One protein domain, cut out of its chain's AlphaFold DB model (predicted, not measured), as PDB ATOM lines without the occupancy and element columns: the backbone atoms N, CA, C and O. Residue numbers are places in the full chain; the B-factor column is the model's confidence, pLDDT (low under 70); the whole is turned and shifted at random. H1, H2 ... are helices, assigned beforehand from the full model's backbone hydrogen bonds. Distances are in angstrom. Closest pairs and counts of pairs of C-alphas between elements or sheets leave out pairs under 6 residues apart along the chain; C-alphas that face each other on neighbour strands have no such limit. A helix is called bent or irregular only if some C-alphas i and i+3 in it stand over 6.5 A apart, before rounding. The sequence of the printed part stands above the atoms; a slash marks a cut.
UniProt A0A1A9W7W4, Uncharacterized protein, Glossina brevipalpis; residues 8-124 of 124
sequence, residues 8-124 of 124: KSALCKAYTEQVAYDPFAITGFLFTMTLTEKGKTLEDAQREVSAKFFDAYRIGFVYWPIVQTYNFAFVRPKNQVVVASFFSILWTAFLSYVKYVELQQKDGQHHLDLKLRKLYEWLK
ATOM      1  N   LYS A   8       5.850 146.225  43.892       58.06
ATOM      2  CA  LYS A   8       6.859 147.284  44.063       58.06
ATOM      3  C   LYS A   8       6.683 148.067  45.363       58.06
ATOM      4  O   LYS A   8       7.670 148.390  46.015       58.06
ATOM      5  N   SER A   9       5.445 148.353  45.756       56.38
ATOM      6  CA  SER A   9       5.134 149.082  46.991       56.38
ATOM      7  C   SER A   9       5.380 148.213  48.229       56.38
ATOM      8  O   SER A   9       5.880 148.709  49.233       56.38
ATOM      9  N   ALA A  10       5.118 146.903  48.135       56.84
ATOM     10  CA  ALA A  10       5.431 145.920  49.171       56.84
ATOM     11  C   ALA A  10       6.945 145.704  49.338       56.84
ATOM     12  O   ALA A  10       7.429 145.693  50.465       56.84
ATOM     13  N   LEU A  11       7.700 145.611  48.236       60.81
ATOM     14  CA  LEU A  11       9.168 145.564  48.255       60.81
ATOM     15  C   LEU A  11       9.764 146.846  48.831       60.81
ATOM     16  O   LEU A  11      10.631 146.772  49.689       60.81
ATOM     17  N   CYS A  12       9.269 148.015  48.420       56.84
ATOM     18  CA  CYS A  12       9.742 149.291  48.947       56.84
ATOM     19  C   CYS A  12       9.417 149.438  50.445       56.84
ATOM     20  O   CYS A  12      10.260 149.902  51.210       56.84
ATOM     21  N   LYS A  13       8.249 148.954  50.900       57.88
ATOM     22  CA  LYS A  13       7.901 148.861  52.330       57.88
ATOM     23  C   LYS A  13       8.826 147.926  53.099       57.88
ATOM     24  O   LYS A  13       9.375 148.344  54.105       57.88
ATOM     25  N   ALA A  14       9.030 146.704  52.608       56.41
ATOM     26  CA  ALA A  14       9.883 145.709  53.253       56.41
ATOM     27  C   ALA A  14      11.350 146.157  53.300       56.41
ATOM     28  O   ALA A  14      12.048 145.890  54.272       56.41
ATOM     29  N   TYR A  15      11.807 146.868  52.268       57.72
ATOM     30  CA  TYR A  15      13.141 147.454  52.220       57.72
ATOM     31  C   TYR A  15      13.256 148.643  53.174       57.72
ATOM     32  O   TYR A  15      14.240 148.752  53.886       57.72
ATOM     33  N   THR A  16      12.237 149.500  53.259       56.72
ATOM     34  CA  THR A  16      12.225 150.635  54.196       56.72
ATOM     35  C   THR A  16      12.139 150.165  55.649       56.72
ATOM     36  O   THR A  16      12.841 150.699  56.500       56.72
ATOM     37  N   GLU A  17      11.335 149.141  55.941       55.50
ATOM     38  CA  GLU A  17      11.235 148.543  57.276       55.50
ATOM     39  C   GLU A  17      12.529 147.822  57.675       55.50
ATOM     40  O   GLU A  17      12.967 147.990  58.806       55.50
ATOM     41  N   GLN A  18      13.203 147.105  56.770       52.91
ATOM     42  CA  GLN A  18      14.481 146.450  57.090       52.91
ATOM     43  C   GLN A  18      15.655 147.437  57.163       52.91
ATOM     44  O   GLN A  18      16.426 147.421  58.114       52.91
ATOM     45  N   VAL A  19      15.767 148.366  56.212       52.28
ATOM     46  CA  VAL A  19      16.903 149.300  56.134       52.28
ATOM     47  C   VAL A  19      16.824 150.414  57.173       52.28
ATOM     48  O   VAL A  19      17.862 150.947  57.546       52.28
ATOM     49  N   ALA A  20      15.637 150.773  57.672       54.91
ATOM     50  CA  ALA A  20      15.516 151.756  58.747       54.91
ATOM     51  C   ALA A  20      15.576 151.117  60.143       54.91
ATOM     52  O   ALA A  20      16.139 151.719  61.056       54.91
ATOM     53  N   TYR A  21      15.024 149.912  60.327       57.19
ATOM     54  CA  TYR A  21      14.940 149.292  61.650       57.19
ATOM     55  C   TYR A  21      16.264 148.661  62.095       57.19
ATOM     56  O   TYR A  21      16.653 148.843  63.246       57.19
ATOM     57  N   ASP A  22      17.000 148.001  61.195       51.00
ATOM     58  CA  ASP A  22      18.280 147.359  61.530       51.00
ATOM     59  C   ASP A  22      19.362 148.340  62.024       51.00
ATOM     60  O   ASP A  22      19.937 148.101  63.090       51.00
ATOM     61  N   PRO A  23      19.637 149.484  61.363       50.06
ATOM     62  CA  PRO A  23      20.610 150.441  61.882       50.06
ATOM     63  C   PRO A  23      20.137 151.114  63.173       50.06
ATOM     64  O   PRO A  23      20.964 151.363  64.049       50.06
ATOM     65  N   PHE A  24      18.834 151.351  63.359       56.69
ATOM     66  CA  PHE A  24      18.308 151.865  64.630       56.69
ATOM     67  C   PHE A  24      18.450 150.848  65.770       56.69
ATOM     68  O   PHE A  24      18.843 151.224  66.873       56.69
ATOM     69  N   ALA A  25      18.192 149.567  65.507       59.25
ATOM     70  CA  ALA A  25      18.337 148.494  66.484       59.25
ATOM     71  C   ALA A  25      19.806 148.264  66.862       59.25
ATOM     72  O   ALA A  25      20.123 148.149  68.044       59.25
ATOM     73  N   ILE A  26      20.717 148.272  65.884       60.03
ATOM     74  CA  ILE A  26      22.164 148.141  66.108       60.03
ATOM     75  C   ILE A  26      22.697 149.328  66.913       60.03
ATOM     76  O   ILE A  26      23.425 149.132  67.886       60.03
ATOM     77  N   THR A  27      22.305 150.553  66.549       58.19
ATOM     78  CA  THR A  27      22.748 151.764  67.255       58.19
ATOM     79  C   THR A  27      22.175 151.803  68.668       58.19
ATOM     80  O   THR A  27      22.915 152.053  69.612       58.19
ATOM     81  N   GLY A  28      20.890 151.477  68.833       63.66
ATOM     82  CA  GLY A  28      20.239 151.391  70.138       63.66
ATOM     83  C   GLY A  28      20.884 150.341  71.039       63.66
ATOM     84  O   GLY A  28      21.225 150.640  72.177       63.66
ATOM     85  N   PHE A  29      21.142 149.139  70.519       64.31
ATOM     86  CA  PHE A  29      21.754 148.063  71.293       64.31
ATOM     87  C   PHE A  29      23.190 148.397  71.719       64.31
ATOM     88  O   PHE A  29      23.524 148.277  72.898       64.31
ATOM     89  N   LEU A  30      24.031 148.871  70.792       59.72
ATOM     90  CA  LEU A  30      25.412 149.273  71.092       59.72
ATOM     91  C   LEU A  30      25.474 150.450  72.074       59.72
ATOM     92  O   LEU A  30      26.323 150.470  72.970       59.72
ATOM     93  N   PHE A  31      24.555 151.409  71.941       62.41
ATOM     94  CA  PHE A  31      24.454 152.562  72.829       62.41
ATOM     95  C   PHE A  31      24.024 152.148  74.240       62.41
ATOM     96  O   PHE A  31      24.701 152.488  75.208       62.41
ATOM     97  N   THR A  32      22.967 151.338  74.369       64.00
ATOM     98  CA  THR A  32      22.489 150.827  75.663       64.00
ATOM     99  C   THR A  32      23.535 149.948  76.350       64.00
ATOM    100  O   THR A  32      23.737 150.070  77.559       64.00
ATOM    101  N   MET A  33      24.252 149.103  75.605       64.75
ATOM    102  CA  MET A  33      25.281 148.239  76.188       64.75
ATOM    103  C   MET A  33      26.460 149.049  76.747       64.75
ATOM    104  O   MET A  33      26.948 148.756  77.836       64.75
ATOM    105  N   THR A  34      26.878 150.106  76.044       57.94
ATOM    106  CA  THR A  34      27.998 150.961  76.472       57.94
ATOM    107  C   THR A  34      27.616 151.879  77.638       57.94
ATOM    108  O   THR A  34      28.445 152.151  78.499       57.94
ATOM    109  N   LEU A  35      26.345 152.281  77.728       60.44
ATOM    110  CA  LEU A  35      25.772 152.999  78.875       60.44
ATOM    111  C   LEU A  35      25.672 152.149  80.149       60.44
ATOM    112  O   LEU A  35      25.691 152.686  81.252       60.44
ATOM    113  N   THR A  36      25.537 150.830  80.001       61.94
ATOM    114  CA  THR A  36      25.398 149.902  81.135       61.94
ATOM    115  C   THR A  36      26.762 149.498  81.722       61.94
ATOM    116  O   THR A  36      26.831 148.932  82.813       61.94
ATOM    117  N   GLU A  37      27.873 149.825  81.049       61.31
ATOM    118  CA  GLU A  37      29.223 149.683  81.607       61.31
ATOM    119  C   GLU A  37      29.456 150.717  82.723       61.31
ATOM    120  O   GLU A  37      29.426 151.929  82.506       61.31
ATOM    121  N   LYS A  38      29.715 150.234  83.948       43.69
ATOM    122  CA  LYS A  38      30.016 151.081  85.115       43.69
ATOM    123  C   LYS A  38      31.191 152.021  84.820       43.69
ATOM    124  O   LYS A  38      32.298 151.559  84.560       43.69
ATOM    125  N   GLY A  39      30.957 153.327  84.963       54.56
ATOM    126  CA  GLY A  39      32.002 154.355  84.917       54.56
ATOM    127  C   GLY A  39      32.271 154.971  83.541       54.56
ATOM    128  O   GLY A  39      33.229 155.727  83.429       54.56
ATOM    129  N   LYS A  40      31.452 154.686  82.517       55.19
ATOM    130  CA  LYS A  40      31.540 155.351  81.207       55.19
ATOM    131  C   LYS A  40      30.507 156.462  81.046       55.19
ATOM    132  O   LYS A  40      29.350 156.311  81.430       55.19
ATOM    133  N   THR A  41      30.933 157.572  80.452       59.88
ATOM    134  CA  THR A  41      30.079 158.736  80.180       59.88
ATOM    135  C   THR A  41      29.377 158.576  78.827       59.88
ATOM    136  O   THR A  41      29.857 157.869  77.941       59.88
ATOM    137  N   LEU A  42      28.260 159.282  78.623       54.53
ATOM    138  CA  LEU A  42      27.533 159.325  77.346       54.53
ATOM    139  C   LEU A  42      28.441 159.708  76.157       54.53
ATOM    140  O   LEU A  42      28.279 159.198  75.050       54.53
ATOM    141  N   GLU A  43      29.417 160.580  76.408       56.97
ATOM    142  CA  GLU A  43      30.396 161.059  75.428       56.97
ATOM    143  C   GLU A  43      31.428 159.982  75.046       56.97
ATOM    144  O   GLU A  43      31.786 159.846  73.875       56.97
ATOM    145  N   ASP A  44      31.841 159.152  76.011       59.72
ATOM    146  CA  ASP A  44      32.732 158.009  75.777       59.72
ATOM    147  C   ASP A  44      32.027 156.933  74.952       59.72
ATOM    148  O   ASP A  44      32.613 156.368  74.029       59.72
ATOM    149  N   ALA A  45      30.739 156.704  75.234       58.16
ATOM    150  CA  ALA A  45      29.906 155.803  74.452       58.16
ATOM    151  C   ALA A  45      29.750 156.288  73.005       58.16
ATOM    152  O   ALA A  45      29.899 155.498  72.078       58.16
ATOM    153  N   GLN A  46      29.514 157.583  72.785       55.28
ATOM    154  CA  GLN A  46      29.411 158.142  71.433       55.28
ATOM    155  C   GLN A  46      30.736 158.115  70.668       55.28
ATOM    156  O   GLN A  46      30.734 157.800  69.478       55.28
ATOM    157  N   ARG A  47      31.870 158.401  71.317       63.94
ATOM    158  CA  ARG A  47      33.195 158.299  70.681       63.94
ATOM    159  C   ARG A  47      33.556 156.863  70.329       63.94
ATOM    160  O   ARG A  47      34.032 156.614  69.224       63.94
ATOM    161  N   GLU A  48      33.324 155.932  71.250       63.47
ATOM    162  CA  GLU A  48      33.607 154.514  71.034       63.47
ATOM    163  C   GLU A  48      32.710 153.939  69.934       63.47
ATOM    164  O   GLU A  48      33.203 153.246  69.045       63.47
ATOM    165  N   VAL A  49      31.420 154.295  69.940       62.84
ATOM    166  CA  VAL A  49      30.495 153.935  68.865       62.84
ATOM    167  C   VAL A  49      30.958 154.558  67.557       62.84
ATOM    168  O   VAL A  49      31.170 153.809  66.630       62.84
ATOM    169  N   SER A  50      31.208 155.864  67.455       61.44
ATOM    170  CA  SER A  50      31.578 156.505  66.180       61.44
ATOM    171  C   SER A  50      32.879 155.955  65.569       61.44
ATOM    172  O   SER A  50      32.953 155.742  64.359       61.44
ATOM    173  N   ALA A  51      33.879 155.638  66.399       67.12
ATOM    174  CA  ALA A  51      35.132 155.035  65.943       67.12
ATOM    175  C   ALA A  51      34.950 153.587  65.455       67.12
ATOM    176  O   ALA A  51      35.503 153.207  64.429       67.12
ATOM    177  N   LYS A  52      34.149 152.785  66.167       66.44
ATOM    178  CA  LYS A  52      33.924 151.363  65.842       66.44
ATOM    179  C   LYS A  52      32.774 151.142  64.874       66.44
ATOM    180  O   LYS A  52      32.654 150.061  64.303       66.44
ATOM    181  N   PHE A  53      31.925 152.150  64.699       66.81
ATOM    182  CA  PHE A  53      30.729 152.087  63.881       66.81
ATOM    183  C   PHE A  53      31.125 151.778  62.455       66.81
ATOM    184  O   PHE A  53      30.543 150.878  61.888       66.81
ATOM    185  N   PHE A  54      32.145 152.431  61.898       67.38
ATOM    186  CA  PHE A  54      32.554 152.179  60.517       67.38
ATOM    187  C   PHE A  54      33.071 150.754  60.283       67.38
ATOM    188  O   PHE A  54      32.679 150.127  59.297       67.38
ATOM    189  N   ASP A  55      33.878 150.209  61.194       73.31
ATOM    190  CA  ASP A  55      34.394 148.841  61.064       73.31
ATOM    191  C   ASP A  55      33.285 147.800  61.257       73.31
ATOM    192  O   ASP A  55      33.106 146.902  60.427       73.31
ATOM    193  N   ALA A  56      32.467 147.963  62.301       71.44
ATOM    194  CA  ALA A  56      31.307 147.115  62.549       71.44
ATOM    195  C   ALA A  56      30.265 147.230  61.427       71.44
ATOM    196  O   ALA A  56      29.664 146.231  61.043       71.44
ATOM    197  N   TYR A  57      30.077 148.423  60.865       68.44
ATOM    198  CA  TYR A  57      29.171 148.694  59.754       68.44
ATOM    199  C   TYR A  57      29.661 148.016  58.482       68.44
ATOM    200  O   TYR A  57      28.866 147.385  57.799       68.44
ATOM    201  N   ARG A  58      30.964 148.062  58.183       75.44
ATOM    202  CA  ARG A  58      31.530 147.390  57.006       75.44
ATOM    203  C   ARG A  58      31.347 145.875  57.069       75.44
ATOM    204  O   ARG A  58      30.968 145.266  56.073       75.44
ATOM    205  N   ILE A  59      31.594 145.271  58.231       79.38
ATOM    206  CA  ILE A  59      31.404 143.828  58.432       79.38
ATOM    207  C   ILE A  59      29.907 143.493  58.440       79.38
ATOM    208  O   ILE A  59      29.481 142.543  57.787       79.38
ATOM    209  N   GLY A  60      29.096 144.313  59.109       74.94
ATOM    210  CA  GLY A  60      27.643 144.179  59.167       74.94
ATOM    211  C   GLY A  60      27.000 144.265  57.786       74.94
ATOM    212  O   GLY A  60      26.103 143.487  57.478       74.94
ATOM    213  N   PHE A  61      27.517 145.133  56.916       75.44
ATOM    214  CA  PHE A  61      27.051 145.298  55.541       75.44
ATOM    215  C   PHE A  61      27.210 144.026  54.701       75.44
ATOM    216  O   PHE A  61      26.464 143.836  53.751       75.44
ATOM    217  N   VAL A  62      28.144 143.137  55.048       78.88
ATOM    218  CA  VAL A  62      28.312 141.835  54.382       78.88
ATOM    219  C   VAL A  62      27.587 140.725  55.147       78.88
ATOM    220  O   VAL A  62      26.934 139.879  54.541       78.88
ATOM    221  N   TYR A  63      27.661 140.743  56.477       81.50
ATOM    222  CA  TYR A  63      27.052 139.743  57.349       81.50
ATOM    223  C   TYR A  63      25.524 139.706  57.223       81.50
ATOM    224  O   TYR A  63      24.942 138.643  57.000       81.50
ATOM    225  N   TRP A  64      24.866 140.864  57.312       77.00
ATOM    226  CA  TRP A  64      23.407 140.946  57.346       77.00
ATOM    227  C   TRP A  64      22.729 140.507  56.046       77.00
ATOM    228  O   TRP A  64      21.767 139.747  56.139       77.00
ATOM    229  N   PRO A  65      23.213 140.861  54.839       73.81
ATOM    230  CA  PRO A  65      22.652 140.321  53.603       73.81
ATOM    231  C   PRO A  65      22.758 138.801  53.500       73.81
ATOM    232  O   PRO A  65      21.831 138.169  53.001       73.81
ATOM    233  N   ILE A  66      23.841 138.195  53.995       79.56
ATOM    234  CA  ILE A  66      24.003 136.733  54.000       79.56
ATOM    235  C   ILE A  66      22.999 136.100  54.968       79.56
ATOM    236  O   ILE A  66      22.272 135.179  54.588       79.56
ATOM    237  N   VAL A  67      22.907 136.634  56.189       79.00
ATOM    238  CA  VAL A  67      21.949 136.186  57.208       79.00
ATOM    239  C   VAL A  67      20.514 136.329  56.712       79.00
ATOM    240  O   VAL A  67      19.747 135.376  56.801       79.00
ATOM    241  N   GLN A  68      20.153 137.470  56.124       71.88
ATOM    242  CA  GLN A  68      18.807 137.708  55.609       71.88
ATOM    243  C   GLN A  68      18.499 136.891  54.358       71.88
ATOM    244  O   GLN A  68      17.380 136.405  54.224       71.88
ATOM    245  N   THR A  69      19.481 136.640  53.489       73.56
ATOM    246  CA  THR A  69      19.306 135.704  52.368       73.56
ATOM    247  C   THR A  69      18.992 134.306  52.888       73.56
ATOM    248  O   THR A  69      18.036 133.687  52.430       73.56
ATOM    249  N   TYR A  70      19.731 133.826  53.890       77.50
ATOM    250  CA  TYR A  70      19.453 132.536  54.520       77.50
ATOM    251  C   TYR A  70      18.073 132.514  55.197       77.50
ATOM    252  O   TYR A  70      17.296 131.574  55.021       77.50
ATOM    253  N   ASN A  71      17.734 133.583  55.918       73.44
ATOM    254  CA  ASN A  71      16.473 133.715  56.632       73.44
ATOM    255  C   ASN A  71      15.269 133.702  55.672       73.44
ATOM    256  O   ASN A  71      14.329 132.933  55.856       73.44
ATOM    257  N   PHE A  72      15.308 134.470  54.582       71.31
ATOM    258  CA  PHE A  72      14.207 134.518  53.617       71.31
ATOM    259  C   PHE A  72      14.154 133.311  52.672       71.31
ATOM    260  O   PHE A  72      13.060 132.939  52.249       71.31
ATOM    261  N   ALA A  73      15.292 132.685  52.352       74.44
ATOM    262  CA  ALA A  73      15.331 131.530  51.453       74.44
ATOM    263  C   ALA A  73      14.897 130.222  52.132       74.44
ATOM    264  O   ALA A  73      14.243 129.395  51.498       74.44
ATOM    265  N   PHE A  74      15.240 130.026  53.411       72.94
ATOM    266  CA  PHE A  74      15.041 128.742  54.095       72.94
ATOM    267  C   PHE A  74      13.993 128.780  55.217       72.94
ATOM    268  O   PHE A  74      13.479 127.728  55.605       72.94
ATOM    269  N   VAL A  75      13.636 129.959  55.744       72.06
ATOM    270  CA  VAL A  75      12.789 130.082  56.941       72.06
ATOM    271  C   VAL A  75      11.415 130.651  56.588       72.06
ATOM    272  O   VAL A  75      11.272 131.693  55.946       72.06
ATOM    273  N   ARG A  76      10.360 129.969  57.053       73.75
ATOM    274  CA  ARG A  76       8.969 130.425  56.886       73.75
ATOM    275  C   ARG A  76       8.766 131.790  57.565       73.75
ATOM    276  O   ARG A  76       9.272 131.958  58.673       73.75
ATOM    277  N   PRO A  77       7.928 132.694  57.020       67.31
ATOM    278  CA  PRO A  77       7.732 134.058  57.537       67.31
ATOM    279  C   PRO A  77       7.482 134.164  59.047       67.31
ATOM    280  O   PRO A  77       7.977 135.070  59.704       67.31
ATOM    281  N   LYS A  78       6.767 133.192  59.625       66.44
ATOM    282  CA  LYS A  78       6.467 133.146  61.066       66.44
ATOM    283  C   LYS A  78       7.696 132.924  61.960       66.44
ATOM    284  O   LYS A  78       7.672 133.329  63.115       66.44
ATOM    285  N   ASN A  79       8.754 132.299  61.441       72.62
ATOM    286  CA  ASN A  79       9.943 131.913  62.209       72.62
ATOM    287  C   ASN A  79      11.159 132.805  61.906       72.62
ATOM    288  O   ASN A  79      12.202 132.648  62.541       72.62
ATOM    289  N   GLN A  80      11.037 133.749  60.966       67.31
ATOM    290  CA  GLN A  80      12.154 134.589  60.523       67.31
ATOM    291  C   GLN A  80      12.708 135.472  61.645       67.31
ATOM    292  O   GLN A  80      13.915 135.683  61.727       67.31
ATOM    293  N   VAL A  81      11.846 135.918  62.564       68.25
ATOM    294  CA  VAL A  81      12.245 136.706  63.742       68.25
ATOM    295  C   VAL A  81      13.115 135.887  64.698       68.25
ATOM    296  O   VAL A  81      14.089 136.402  65.243       68.25
ATOM    297  N   VAL A  82      12.807 134.600  64.883       71.69
ATOM    298  CA  VAL A  82      13.560 133.711  65.784       71.69
ATOM    299  C   VAL A  82      14.951 133.435  65.219       71.69
ATOM    300  O   VAL A  82      15.941 133.521  65.943       71.69
ATOM    301  N   VAL A  83      15.038 133.164  63.914       72.94
ATOM    302  CA  VAL A  83      16.320 132.919  63.240       72.94
ATOM    303  C   VAL A  83      17.158 134.195  63.166       72.94
ATOM    304  O   VAL A  83      18.339 134.149  63.503       72.94
ATOM    305  N   ALA A  84      16.554 135.340  62.835       71.81
ATOM    306  CA  ALA A  84      17.234 136.634  62.893       71.81
ATOM    307  C   ALA A  84      17.818 136.883  64.290       71.81
ATOM    308  O   ALA A  84      18.993 137.203  64.412       71.81
ATOM    309  N   SER A  85      17.032 136.639  65.343       74.69
ATOM    310  CA  SER A  85      17.465 136.829  66.734       74.69
ATOM    311  C   SER A  85      18.642 135.928  67.120       74.69
ATOM    312  O   SER A  85      19.549 136.370  67.820       74.69
ATOM    313  N   PHE A  86      18.674 134.683  66.638       80.56
ATOM    314  CA  PHE A  86      19.815 133.786  66.837       80.56
ATOM    315  C   PHE A  86      21.099 134.343  66.200       80.56
ATOM    316  O   PHE A  86      22.138 134.426  66.857       80.56
ATOM    317  N   PHE A  87      21.022 134.797  64.947       79.69
ATOM    318  CA  PHE A  87      22.153 135.440  64.274       79.69
ATOM    319  C   PHE A  87      22.521 136.794  64.899       79.69
ATOM    320  O   PHE A  87      23.698 137.153  64.904       79.69
ATOM    321  N   SER A  88      21.568 137.517  65.491       75.69
ATOM    322  CA  SER A  88      21.849 138.719  66.283       75.69
ATOM    323  C   SER A  88      22.695 138.401  67.514       75.69
ATOM    324  O   SER A  88      23.596 139.166  67.835       75.69
ATOM    325  N   ILE A  89      22.466 137.271  68.192       78.38
ATOM    326  CA  ILE A  89      23.293 136.856  69.339       78.38
ATOM    327  C   ILE A  89      24.726 136.535  68.894       78.38
ATOM    328  O   ILE A  89      25.688 136.923  69.554       78.38
ATOM    329  N   LEU A  90      24.892 135.865  67.751       82.50
ATOM    330  CA  LEU A  90      26.223 135.618  67.182       82.50
ATOM    331  C   LEU A  90      26.932 136.929  66.820       82.50
ATOM    332  O   LEU A  90      28.125 137.087  67.082       82.50
ATOM    333  N   TRP A  91      26.186 137.890  66.276       78.81
ATOM    334  CA  TRP A  91      26.689 139.222  65.958       78.81
ATOM    335  C   TRP A  91      27.138 139.986  67.207       78.81
ATOM    336  O   TRP A  91      28.226 140.561  67.232       78.81
ATOM    337  N   THR A  92      26.346 139.964  68.281       75.25
ATOM    338  CA  THR A  92      26.707 140.641  69.534       75.25
ATOM    339  C   THR A  92      27.892 139.972  70.225       75.25
ATOM    340  O   THR A  92      28.756 140.674  70.752       75.25
ATOM    341  N   ALA A  93      28.004 138.643  70.158       80.62
ATOM    342  CA  ALA A  93      29.181 137.915  70.626       80.62
ATOM    343  C   ALA A  93      30.444 138.295  69.831       80.62
ATOM    344  O   ALA A  93      31.489 138.554  70.428       80.62
ATOM    345  N   PHE A  94      30.344 138.408  68.502       81.50
ATOM    346  CA  PHE A  94      31.442 138.871  67.650       81.50
ATOM    347  C   PHE A  94      31.893 140.291  68.020       81.50
ATOM    348  O   PHE A  94      33.081 140.527  68.237       81.50
ATOM    349  N   LEU A  95      30.952 141.226  68.165       74.25
ATOM    350  CA  LEU A  95      31.263 142.602  68.562       74.25
ATOM    351  C   LEU A  95      31.900 142.672  69.957       74.25
ATOM    352  O   LEU A  95      32.850 143.429  70.168       74.25
ATOM    353  N   SER A  96      31.419 141.856  70.898       77.44
ATOM    354  CA  SER A  96      32.004 141.741  72.235       77.44
ATOM    355  C   SER A  96      33.443 141.221  72.178       77.44
ATOM    356  O   SER A  96      34.319 141.773  72.844       77.44
ATOM    357  N   TYR A  97      33.715 140.227  71.331       78.81
ATOM    358  CA  TYR A  97      35.058 139.697  71.125       78.81
ATOM    359  C   TYR A  97      36.013 140.736  70.520       78.81
ATOM    360  O   TYR A  97      37.110 140.935  71.039       78.81
ATOM    361  N   VAL A  98      35.590 141.455  69.476       78.31
ATOM    362  CA  VAL A  98      36.395 142.535  68.874       78.31
ATOM    363  C   VAL A  98      36.736 143.600  69.918       78.31
ATOM    364  O   VAL A  98      37.889 144.015  70.036       78.31
ATOM    365  N   LYS A  99      35.756 143.988  70.745       74.06
ATOM    366  CA  LYS A  99      35.973 144.925  71.852       74.06
ATOM    367  C   LYS A  99      36.967 144.382  72.882       74.06
ATOM    368  O   LYS A  99      37.832 145.129  73.331       74.06
ATOM    369  N   TYR A 100      36.859 143.105  73.243       79.12
ATOM    370  CA  TYR A 100      37.773 142.460  74.186       79.12
ATOM    371  C   TYR A 100      39.227 142.493  73.692       79.12
ATOM    372  O   TYR A 100      40.123 142.857  74.454       79.12
ATOM    373  N   VAL A 101      39.462 142.188  72.413       79.12
ATOM    374  CA  VAL A 101      40.808 142.207  71.814       79.12
ATOM    375  C   VAL A 101      41.419 143.610  71.840       79.12
ATOM    376  O   VAL A 101      42.583 143.773  72.202       79.12
ATOM    377  N   GLU A 102      40.640 144.643  71.522       76.50
ATOM    378  CA  GLU A 102      41.133 146.023  71.552       76.50
ATOM    379  C   GLU A 102      41.445 146.507  72.979       76.50
ATOM    380  O   GLU A 102      42.434 147.208  73.203       76.50
ATOM    381  N   LEU A 103      40.631 146.114  73.967       77.38
ATOM    382  CA  LEU A 103      40.894 146.427  75.375       77.38
ATOM    383  C   LEU A 103      42.216 145.809  75.851       77.38
ATOM    384  O   LEU A 103      42.985 146.484  76.528       77.38
ATOM    385  N   GLN A 104      42.513 144.571  75.445       80.62
ATOM    386  CA  GLN A 104      43.791 143.911  75.743       80.62
ATOM    387  C   GLN A 104      44.988 144.649  75.117       80.62
ATOM    388  O   GLN A 104      46.027 144.797  75.759       80.62
ATOM    389  N   GLN A 105      44.846 145.166  73.891       80.25
ATOM    390  CA  GLN A 105      45.898 145.957  73.239       80.25
ATOM    391  C   GLN A 105      46.166 147.280  73.967       80.25
ATOM    392  O   GLN A 105      47.323 147.639  74.193       80.25
ATOM    393  N   LYS A 106      45.104 147.991  74.373       79.75
ATOM    394  CA  LYS A 106      45.223 149.244  75.137       79.75
ATOM    395  C   LYS A 106      45.868 149.025  76.506       79.75
ATOM    396  O   LYS A 106      46.721 149.819  76.897       79.75
ATOM    397  N   ASP A 107      45.512 147.947  77.204       82.00
ATOM    398  CA  ASP A 107      46.090 147.611  78.510       82.00
ATOM    399  C   ASP A 107      47.585 147.250  78.405       82.00
ATOM    400  O   ASP A 107      48.412 147.746  79.174       82.00
ATOM    401  N   GLY A 108      47.963 146.480  77.376       83.94
ATOM    402  CA  GLY A 108      49.362 146.150  77.091       83.94
ATOM    403  C   GLY A 108      50.224 147.380  76.783       83.94
ATOM    404  O   GLY A 108      51.325 147.515  77.325       83.94
ATOM    405  N   GLN A 109      49.708 148.308  75.972       83.44
ATOM    406  CA  GLN A 109      50.386 149.567  75.654       83.44
ATOM    407  C   GLN A 109      50.558 150.446  76.902       83.44
ATOM    408  O   GLN A 109      51.655 150.926  77.181       83.44
ATOM    409  N   HIS A 110      49.503 150.588  77.707       86.00
ATOM    410  CA  HIS A 110      49.546 151.351  78.952       86.00
ATOM    411  C   HIS A 110      50.566 150.778  79.956       86.00
ATOM    412  O   HIS A 110      51.302 151.523  80.606       86.00
ATOM    413  N   HIS A 111      50.670 149.449  80.059       86.69
ATOM    414  CA  HIS A 111      51.666 148.799  80.912       86.69
ATOM    415  C   HIS A 111      53.112 149.054  80.446       86.69
ATOM    416  O   HIS A 111      54.004 149.252  81.278       86.69
ATOM    417  N   LEU A 112      53.354 149.071  79.131       89.88
ATOM    418  CA  LEU A 112      54.651 149.431  78.549       89.88
ATOM    419  C   LEU A 112      55.013 150.889  78.846       89.88
ATOM    420  O   LEU A 112      56.119 151.150  79.320       89.88
ATOM    421  N   ASP A 113      54.073 151.816  78.665       90.06
ATOM    422  CA  ASP A 113      54.280 153.240  78.953       90.06
ATOM    423  C   ASP A 113      54.625 153.476  80.433       90.06
ATOM    424  O   ASP A 113      55.531 154.246  80.763       90.06
ATOM    425  N   LEU A 114      53.958 152.760  81.345       92.50
ATOM    426  CA  LEU A 114      54.270 152.792  82.776       92.50
ATOM    427  C   LEU A 114      55.677 152.266  83.085       92.50
ATOM    428  O   LEU A 114      56.378 152.847  83.918       92.50
ATOM    429  N   LYS A 115      56.101 151.178  82.431       92.94
ATOM    430  CA  LYS A 115      57.459 150.636  82.583       92.94
ATOM    431  C   LYS A 115      58.510 151.619  82.082       92.94
ATOM    432  O   LYS A 115      59.470 151.870  82.804       92.94
ATOM    433  N   LEU A 116      58.308 152.205  80.902       94.38
ATOM    434  CA  LEU A 116      59.222 153.191  80.318       94.38
ATOM    435  C   LEU A 116      59.368 154.425  81.211       94.38
ATOM    436  O   LEU A 116      60.490 154.858  81.467       94.38
ATOM    437  N   ARG A 117      58.258 154.941  81.755       93.44
ATOM    438  CA  ARG A 117      58.280 156.059  82.712       93.44
ATOM    439  C   ARG A 117      59.092 155.736  83.960       93.44
ATOM    440  O   ARG A 117      59.955 156.518  84.335       93.44
ATOM    441  N   LYS A 118      58.863 154.574  84.584       95.00
ATOM    442  CA  LYS A 118      59.636 154.154  85.766       95.00
ATOM    443  C   LYS A 118      61.125 154.003  85.463       95.00
ATOM    444  O   LYS A 118      61.949 154.341  86.302       95.00
ATOM    445  N   LEU A 119      61.463 153.494  84.279       95.44
ATOM    446  CA  LEU A 119      62.849 153.314  83.858       95.44
ATOM    447  C   LEU A 119      63.548 154.661  83.628       95.44
ATOM    448  O   LEU A 119      64.684 154.837  84.051       95.44
ATOM    449  N   TYR A 120      62.849 155.611  83.000       94.38
ATOM    450  CA  TYR A 120      63.324 156.980  82.806       94.38
ATOM    451  C   TYR A 120      63.586 157.689  84.142       94.38
ATOM    452  O   TYR A 120      64.638 158.294  84.304       94.38
ATOM    453  N   GLU A 121      62.671 157.560  85.108       96.25
ATOM    454  CA  GLU A 121      62.856 158.108  86.460       96.25
ATOM    455  C   GLU A 121      64.035 157.459  87.203       96.25
ATOM    456  O   GLU A 121      64.715 158.139  87.955       96.25
ATOM    457  N   TRP A 122      64.315 156.166  86.992       93.69
ATOM    458  CA  TRP A 122      65.469 155.491  87.611       93.69
ATOM    459  C   TRP A 122      66.816 155.903  86.998       93.69
ATOM    460  O   TRP A 122      67.848 155.822  87.656       93.69
ATOM    461  N   LEU A 123      66.813 156.305  85.725       94.69
ATOM    462  CA  LEU A 123      68.009 156.746  85.001       94.69
ATOM    463  C   LEU A 123      68.400 158.205  85.290       94.69
ATOM    464  O   LEU A 123      69.486 158.616  84.880       94.69
ATOM    465  N   LYS A 124      67.522 158.980  85.931       88.00
ATOM    466  CA  LYS A 124      67.715 160.397  86.250       88.00
ATOM    467  C   LYS A 124      68.201 160.581  87.684       88.00
ATOM    468  O   LYS A 124      69.049 161.481  87.875       88.00
TER     469      LYS A 124
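This is residues 8 to 124 of the 124 residues of an uncharacterized protein of Glossina brevipalpis (UniProt A0A1A9W7W4). The long helix H3 and the arm H2b make a helical hairpin, with H2b folded back beside the first part of H3, while residues 100 to 124 stick out as a long arm. The short arm H2a turns away from H2b and packs on the last residues of H1, whose residues 8 to 17 stick out. The printed part has 117 residues, with three named helices in the order H1, H2, H3 and no named strand, and the class is all helix. It is only just loose, close to extended, with a radius of gyration of the C-alphas of 20.2 A and spans of 75 by 26 by 23 A.

H3, residues 77 to 123, touches H2b, residues 54 to 74, with residues 80 to 95 alone; their closest C-alphas, of Asn 71 and Gln 80, are 5.9 A apart. This helical hairpin has a shallow tilt of 22 degrees, opposite ways. H2, residues 42 to 74, was assigned as one helix by its hydrogen bonds but is bent, with C-alphas 51 and 54 6.7 A apart; its arms H2a, residues 42 to 51, and H2b are about perpendicular at 75 degrees. H1, residues 8 to 35, touches H2a with residues 30 to 35 alone, at a steep tilt of 56 degrees, opposite ways; the closest C-alphas, of Thr 34 and Ala 45, are 5.6 A apart. H1 is near H2b and H3, while H2a and H3 are apart. Every O i to N i+4 pair is within hydrogen-bond range in H2a, against 22 of 24 in H1, 14 of 17 in H2b and 41 of 43 in H3.

H3 is 70.0 A long, ends at C-alpha 123 (68.009, 156.746, 85.001), and is irregular, with C-alphas 78 and 81 7.3 A apart. H2b is 30.0 A long, with a kink of 32 degrees near residue 62. H1 is 40.0 A long and begins at C-alpha 8 (6.859, 147.284, 44.063).

The C-alphas farthest apart, of Lys 8 and Lys 124, are 75.2 A apart. The printed part has no cut; the link from H1 to H2 is short and that from H2 to H3 tight. The mean pLDDT of the printed part is 71.2, and residues 8 to 54 are under 70, as are residues 57, 77 to 78 and 80 to 81.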